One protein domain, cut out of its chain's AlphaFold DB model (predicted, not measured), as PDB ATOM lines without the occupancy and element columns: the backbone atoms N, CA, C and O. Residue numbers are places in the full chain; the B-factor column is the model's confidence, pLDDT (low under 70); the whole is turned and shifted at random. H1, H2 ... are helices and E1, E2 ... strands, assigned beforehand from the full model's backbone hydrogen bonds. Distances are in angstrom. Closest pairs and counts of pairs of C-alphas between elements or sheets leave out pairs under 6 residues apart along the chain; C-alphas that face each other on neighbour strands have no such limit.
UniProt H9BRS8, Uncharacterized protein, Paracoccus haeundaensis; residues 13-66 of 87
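This is residues 13 to 66 of the 87 residues of an uncharacterized protein of Paracoccus haeundaensis (UniProt H9BRS8). A loose, open frame: the long helix H2 is a bar with the shorter helix H1 across its first end, making a corner, and beyond its last end the small hairpin E1 and E2. H1 and the hairpin stay apart, and residues 38 to 43 and 45 to 51 stand free. The 54 printed residues, mostly helix by class, hold H1, H2, E1 and E2 in that order, with an antiparallel sheet E1 - E2; the radius of gyration of the C-alphas is 14.3 A and the spans are 32 by 30 by 20 A.

H1, residues 13 to 24, touches H2, residues 30 to 49, with residues 18 to 22 alone; the closest C-alphas, of Lys 22 and Val 33, are 6.0 A apart. Their lines are about perpendicular, at 89 degrees. In both helices every O i to N i+4 pair is within hydrogen-bond range. E1, residues 55 to 57, and E2, residues 63 to 65, form an antiparallel hairpin, with N 56 and O 64 at 2.8 A.

H1 begins at C-alpha 13 (97.506, 110.348, 149.473) and measures 16.5 A, H2 28.4 A, E1 6.7 A. E2, 7.0 A, ends at C-alpha 65 (108.673, 118.408, 125.225).

The C-alphas of Thr 31 and Gly 61, the two farthest apart, are 36.2 A apart. The printed part has no cut, its three links are tight, and no printed residue is under 70 in pLDDT.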
ATOM      1  N   ARG A  13      96.424 109.838 150.330       97.12
ATOM      2  CA  ARG A  13      97.506 110.348 149.473       97.12
ATOM      3  C   ARG A  13      97.051 111.399 148.451       97.12
ATOM      4  O   ARG A  13      97.832 112.262 148.059       97.12
ATOM      5  N   SER A  14      95.820 111.312 147.952       97.06
ATOM      6  CA  SER A  14      95.270 112.316 147.034       97.06
ATOM      7  C   SER A  14      94.872 113.591 147.774       97.06
ATOM      8  O   SER A  14      95.045 114.674 147.222       97.06
ATOM      9  N   MET A  15      94.390 113.472 149.013       96.94
ATOM     10  CA  MET A  15      94.117 114.623 149.876       96.94
ATOM     11  C   MET A  15      95.404 115.369 150.232       96.94
ATOM     12  O   MET A  15      95.440 116.586 150.080       96.94
ATOM     13  N   ASP A  16      96.481 114.656 150.568       97.88
ATOM     14  CA  ASP A  16      97.789 115.269 150.849       97.88
ATOM     15  C   ASP A  16      98.301 116.084 149.659       97.88
ATOM     16  O   ASP A  16      98.789 117.202 149.805       97.88
ATOM     17  N   ARG A  17      98.139 115.545 148.443       97.56
ATOM     18  CA  ARG A  17      98.496 116.252 147.207       97.56
ATOM     19  C   ARG A  17      97.650 117.505 146.991       97.56
ATOM     20  O   ARG A  17      98.168 118.489 146.478       97.56
ATOM     21  N   LEU A  18      96.362 117.470 147.331       97.06
ATOM     22  CA  LEU A  18      95.490 118.640 147.214       97.06
ATOM     23  C   LEU A  18      95.866 119.726 148.224       97.06
ATOM     24  O   LEU A  18      95.845 120.900 147.867       97.06
ATOM     25  N   GLU A  19      96.248 119.349 149.444       97.50
ATOM     26  CA  GLU A  19      96.740 120.298 150.446       97.50
ATOM     27  C   GLU A  19      98.108 120.885 150.064       97.50
ATOM     28  O   GLU A  19      98.284 122.101 150.147       97.50
ATOM     29  N   ASP A  20      99.043 120.079 149.544       98.12
ATOM     30  CA  ASP A  20     100.314 120.575 148.983       98.12
ATOM     31  C   ASP A  20     100.074 121.590 147.856       98.12
ATOM     32  O   ASP A  20     100.634 122.689 147.853       98.12
ATOM     33  N   LEU A  21      99.189 121.254 146.912       98.12
ATOM     34  CA  LEU A  21      98.825 122.148 145.816       98.12
ATOM     35  C   LEU A  21      98.184 123.438 146.323       98.12
ATOM     36  O   LEU A  21      98.507 124.505 145.804       98.12
ATOM     37  N   LYS A  22      97.322 123.361 147.342       98.31
ATOM     38  CA  LYS A  22      96.703 124.538 147.957       98.31
ATOM     39  C   LYS A  22      97.763 125.522 148.443       98.31
ATOM     40  O   LYS A  22      97.695 126.694 148.095       98.31
ATOM     41  N   VAL A  23      98.769 125.037 149.171       98.12
ATOM     42  CA  VAL A  23      99.872 125.866 149.684       98.12
ATOM     43  C   VAL A  23     100.734 126.414 148.545       98.12
ATOM     44  O   VAL A  23     101.004 127.608 148.494       98.12
ATOM     45  N   ARG A  24     101.150 125.566 147.597       97.88
ATOM     46  CA  ARG A  24     102.057 125.962 146.503       97.88
ATOM     47  C   ARG A  24     101.452 126.955 145.515       97.88
ATOM     48  O   ARG A  24     102.199 127.659 144.842       97.88
ATOM     49  N   THR A  25     100.130 126.956 145.387       96.88
ATOM     50  CA  THR A  25      99.388 127.846 144.481       96.88
ATOM     51  C   THR A  25      98.696 128.993 145.210       96.88
ATOM     52  O   THR A  25      97.999 129.766 144.563       96.88
ATOM     53  N   ASP A  26      98.894 129.102 146.530       96.62
ATOM     54  CA  ASP A  26      98.242 130.083 147.405       96.62
ATOM     55  C   ASP A  26      96.707 130.101 147.267       96.62
ATOM     56  O   ASP A  26      96.045 131.136 147.320       96.62
ATOM     57  N   ALA A  27      96.114 128.925 147.051       97.88
ATOM     58  CA  ALA A  27      94.671 128.797 146.929       97.88
ATOM     59  C   ALA A  27      94.003 128.905 148.309       97.88
ATOM     60  O   ALA A  27      94.439 128.306 149.295       97.88
ATOM     61  N   SER A  28      92.860 129.583 148.380       97.19
ATOM     62  CA  SER A  28      92.115 129.783 149.629       97.19
ATOM     63  C   SER A  28      91.497 128.494 150.188       97.19
ATOM     64  O   SER A  28      91.169 128.409 151.371       97.19
ATOM     65  N   SER A  29      91.295 127.475 149.343       97.12
ATOM     66  CA  SER A  29      90.666 126.205 149.722       97.12
ATOM     67  C   SER A  29      90.969 125.079 148.729       97.12
ATOM     68  O   SER A  29      91.248 125.328 147.559       97.12
ATOM     69  N   ILE A  30      90.789 123.818 149.148       95.88
ATOM     70  CA  ILE A  30      90.817 122.659 148.231       95.88
ATOM     71  C   ILE A  30      89.778 122.814 147.108       95.88
ATOM     72  O   ILE A  30      90.022 122.428 145.969       95.88
ATOM     73  N   THR A  31      88.614 123.403 147.404       95.12
ATOM     74  CA  THR A  31      87.580 123.644 146.384       95.12
ATOM     75  C   THR A  31      88.087 124.569 145.279       95.12
ATOM     76  O   THR A  31      87.742 124.376 144.116       95.12
ATOM     77  N   GLU A  32      88.896 125.568 145.623       96.25
ATOM     78  CA  GLU A  32      89.533 126.438 144.638       96.25
ATOM     79  C   GLU A  32      90.588 125.690 143.825       96.25
ATOM     80  O   GLU A  32      90.543 125.762 142.601       96.25
ATOM     81  N   VAL A  33      91.439 124.881 144.470       97.06
ATOM     82  CA  VAL A  33      92.405 124.015 143.768       97.06
ATOM     83  C   VAL A  33      91.703 123.148 142.719       97.06
ATOM     84  O   VAL A  33      92.128 123.112 141.568       97.06
ATOM     85  N   VAL A  34      90.598 122.488 143.082       95.56
ATOM     86  CA  VAL A  34      89.841 121.622 142.162       95.56
ATOM     87  C   VAL A  34      89.223 122.415 141.006       95.56
ATOM     88  O   VAL A  34      89.258 121.953 139.868       95.56
ATOM     89  N   LYS A  35      88.687 123.615 141.262       94.50
ATOM     90  CA  LYS A  35      88.143 124.484 140.202       94.50
ATOM     91  C   LYS A  35      89.229 124.938 139.232       94.50
ATOM     92  O   LYS A  35      89.048 124.815 138.026       94.50
ATOM     93  N   SER A  36      90.353 125.420 139.754       96.56
ATOM     94  CA  SER A  36      91.484 125.857 138.938       96.56
ATOM     95  C   SER A  36      92.071 124.695 138.140       96.56
ATOM     96  O   SER A  36      92.396 124.862 136.967       96.56
ATOM     97  N   ALA A  37      92.143 123.498 138.732       95.00
ATOM     98  CA  ALA A  37      92.578 122.289 138.039       95.00
ATOM     99  C   ALA A  37      91.636 121.915 136.885       95.00
ATOM    100  O   ALA A  37      92.121 121.588 135.807       95.00
ATOM    101  N   LEU A  38      90.315 122.015 137.082       94.88
ATOM    102  CA  LEU A  38      89.330 121.777 136.023       94.88
ATOM    103  C   LEU A  38      89.513 122.761 134.861       94.88
ATOM    104  O   LEU A  38      89.679 122.326 133.729       94.88
ATOM    105  N   MET A  39      89.573 124.065 135.145       95.44
ATOM    106  CA  MET A  39      89.773 125.093 134.112       95.44
ATOM    107  C   MET A  39      91.107 124.923 133.373       95.44
ATOM    108  O   MET A  39      91.195 125.126 132.164       95.44
ATOM    109  N   THR A  40      92.160 124.532 134.096       95.25
ATOM    110  CA  THR A  40      93.471 124.242 133.498       95.25
ATOM    111  C   THR A  40      93.389 123.029 132.574       95.25
ATOM    112  O   THR A  40      93.933 123.063 131.475       95.25
ATOM    113  N   TYR A  41      92.694 121.970 132.996       95.38
ATOM    114  CA  TYR A  41      92.504 120.764 132.194       95.38
ATOM    115  C   TYR A  41      91.708 121.052 130.915       95.38
ATOM    116  O   TYR A  41      92.124 120.618 129.844       95.38
ATOM    117  N   GLU A  42      90.628 121.836 131.008       95.69
ATOM    118  CA  GLU A  42      89.839 122.299 129.854       95.69
ATOM    119  C   GLU A  42      90.707 123.082 128.863       95.69
ATOM    120  O   GLU A  42      90.760 122.744 127.684       95.69
ATOM    121  N   SER A  43      91.470 124.063 129.353       95.88
ATOM    122  CA  SER A  43      92.373 124.849 128.509       95.88
ATOM    123  C   SER A  43      93.401 123.967 127.797       95.88
ATOM    124  O   SER A  43      93.591 124.091 126.588       95.88
ATOM    125  N   LEU A  44      94.046 123.032 128.504       95.44
ATOM    126  CA  LEU A  44      94.997 122.108 127.883       95.44
ATOM    127  C   LEU A  44      94.332 121.246 126.803       95.44
ATOM    128  O   LEU A  44      94.889 121.111 125.717       95.44
ATOM    129  N   ALA A  45      93.145 120.703 127.081       94.88
ATOM    130  CA  ALA A  45      92.387 119.902 126.125       94.88
ATOM    131  C   ALA A  45      92.063 120.689 124.843       94.88
ATOM    132  O   ALA A  45      92.288 120.178 123.746       94.88
ATOM    133  N   ASP A  46      91.624 121.943 124.967       95.00
ATOM    134  CA  ASP A  46      91.303 122.802 123.821       95.00
ATOM    135  C   ASP A  46      92.527 123.077 122.935       95.00
ATOM    136  O   ASP A  46      92.467 122.910 121.713       95.00
ATOM    137  N   HIS A  47      93.663 123.439 123.540       94.38
ATOM    138  CA  HIS A  47      94.898 123.705 122.796       94.38
ATOM    139  C   HIS A  47      95.425 122.437 122.107       94.38
ATOM    140  O   HIS A  47      95.841 122.474 120.947       94.38
ATOM    141  N   LEU A  48      95.383 121.292 122.794       93.38
ATOM    142  CA  LEU A  48      95.795 120.011 122.218       93.38
ATOM    143  C   LEU A  48      94.882 119.593 121.053       93.38
ATOM    144  O   LEU A  48      95.382 119.104 120.036       93.38
ATOM    145  N   ALA A  49      93.573 119.851 121.145       93.00
ATOM    146  CA  ALA A  49      92.622 119.614 120.058       93.00
ATOM    147  C   ALA A  49      92.913 120.494 118.829       93.00
ATOM    148  O   ALA A  49      92.637 120.105 117.695       93.00
ATOM    149  N   GLU A  50      93.517 121.665 119.021       92.94
ATOM    150  CA  GLU A  50      93.992 122.539 117.940       92.94
ATOM    151  C   GLU A  50      95.365 122.128 117.385       92.94
ATOM    152  O   GLU A  50      95.840 122.696 116.402       92.94
ATOM    153  N   GLY A  51      95.989 121.096 117.961       90.31
ATOM    154  CA  GLY A  51      97.288 120.581 117.539       90.31
ATOM    155  C   GLY A  51      98.480 121.340 118.122       90.31
ATOM    156  O   GLY A  51      99.596 121.163 117.629       90.31
ATOM    157  N   VAL A  52      98.270 122.160 119.156       92.38
ATOM    158  CA  VAL A  52      99.347 122.857 119.872       92.38
ATOM    159  C   VAL A  52     100.262 121.845 120.560       92.38
ATOM    160  O   VAL A  52      99.806 120.866 121.150       92.38
ATOM    161  N   VAL A  53     101.570 122.102 120.508       90.94
ATOM    162  CA  VAL A  53     102.596 121.333 121.223       90.94
ATOM    163  C   VAL A  53     103.226 122.233 122.279       90.94
ATOM    164  O   VAL A  53     103.583 123.374 121.992       90.94
ATOM    165  N   PHE A  54     103.378 121.715 123.494       92.88
ATOM    166  CA  PHE A  54     103.977 122.443 124.605       92.88
ATOM    167  C   PHE A  54     105.433 122.016 124.808       92.88
ATOM    168  O   PHE A  54     105.753 120.826 124.831       92.88
ATOM    169  N   SER A  55     106.313 122.994 125.007       95.50
ATOM    170  CA  SER A  55     107.714 122.776 125.364       95.50
ATOM    171  C   SER A  55     108.091 123.599 126.588       95.50
ATOM    172  O   SER A  55     107.729 124.770 126.701       95.50
ATOM    173  N   GLY A  56     108.830 122.988 127.508       94.12
ATOM    174  CA  GLY A  56     109.397 123.649 128.673       94.12
ATOM    175  C   GLY A  56     110.834 124.079 128.411       94.12
ATOM    176  O   GLY A  56     111.593 123.365 127.757       94.12
ATOM    177  N   HIS A  57     111.212 125.227 128.967       96.56
ATOM    178  CA  HIS A  57     112.590 125.708 128.979       96.56
ATOM    179  C   HIS A  57     113.120 125.653 130.406       96.56
ATOM    180  O   HIS A  57     112.544 126.251 131.319       96.56
ATOM    181  N   ARG A  58     114.217 124.928 130.616       95.12
ATOM    182  CA  ARG A  58     114.921 124.930 131.897       95.12
ATOM    183  C   ARG A  58     115.844 126.154 131.994       95.12
ATOM    184  O   ARG A  58     116.324 126.640 130.970       95.12
ATOM    185  N   PRO A  59     116.174 126.627 133.211       96.00
ATOM    186  CA  PRO A  59     117.107 127.744 133.397       96.00
ATOM    187  C   PRO A  59     118.509 127.517 132.806       96.00
ATOM    188  O   PRO A  59     119.219 128.476 132.529       96.00
ATOM    189  N   ASN A  60     118.909 126.259 132.598       93.50
ATOM    190  CA  ASN A  60     120.169 125.881 131.949       93.50
ATOM    191  C   ASN A  60     120.127 125.990 130.405       93.50
ATOM    192  O   ASN A  60     121.106 125.636 129.754       93.50
ATOM    193  N   GLY A  61     119.010 126.438 129.821       94.75
ATOM    194  CA  GLY A  61     118.810 126.564 128.374       94.75
ATOM    195  C   GLY A  61     118.297 125.299 127.680       94.75
ATOM    196  O   GLY A  61     118.026 125.332 126.482       94.75
ATOM    197  N   GLU A  62     118.130 124.191 128.404       96.00
ATOM    198  CA  GLU A  62     117.589 122.952 127.845       96.00
ATOM    199  C   GLU A  62     116.095 123.096 127.522       96.00
ATOM    200  O   GLU A  62     115.315 123.608 128.333       96.00
ATOM    201  N   VAL A  63     115.693 122.600 126.349       96.50
ATOM    202  CA  VAL A  63     114.294 122.547 125.908       96.50
ATOM    203  C   VAL A  63     113.815 121.104 125.953       96.50
ATOM    204  O   VAL A  63     114.481 120.219 125.421       96.50
ATOM    205  N   PHE A  64     112.656 120.859 126.561       93.19
ATOM    206  CA  PHE A  64     112.043 119.530 126.622       93.19
ATOM    207  C   PHE A  64     110.571 119.587 126.214       93.19
ATOM    208  O   PHE A  64     109.874 120.562 126.498       93.19
ATOM    209  N   ALA A  65     110.090 118.541 125.542       91.69
ATOM    210  CA  ALA A  65     108.673 118.408 125.225       91.69
ATOM    211  C   ALA A  65     107.877 118.114 126.503       91.69
ATOM    212  O   ALA A  65     108.309 117.322 127.343       91.69
ATOM    213  N   VAL A  66     106.721 118.760 126.654       92.75
ATOM    214  CA  VAL A  66     105.788 118.473 127.745       92.75
ATOM    215  C   VAL A  66     104.713 117.542 127.207       92.75
ATOM    216  O   VAL A  66     103.870 117.948 126.409       92.75
TER     217      VAL A  66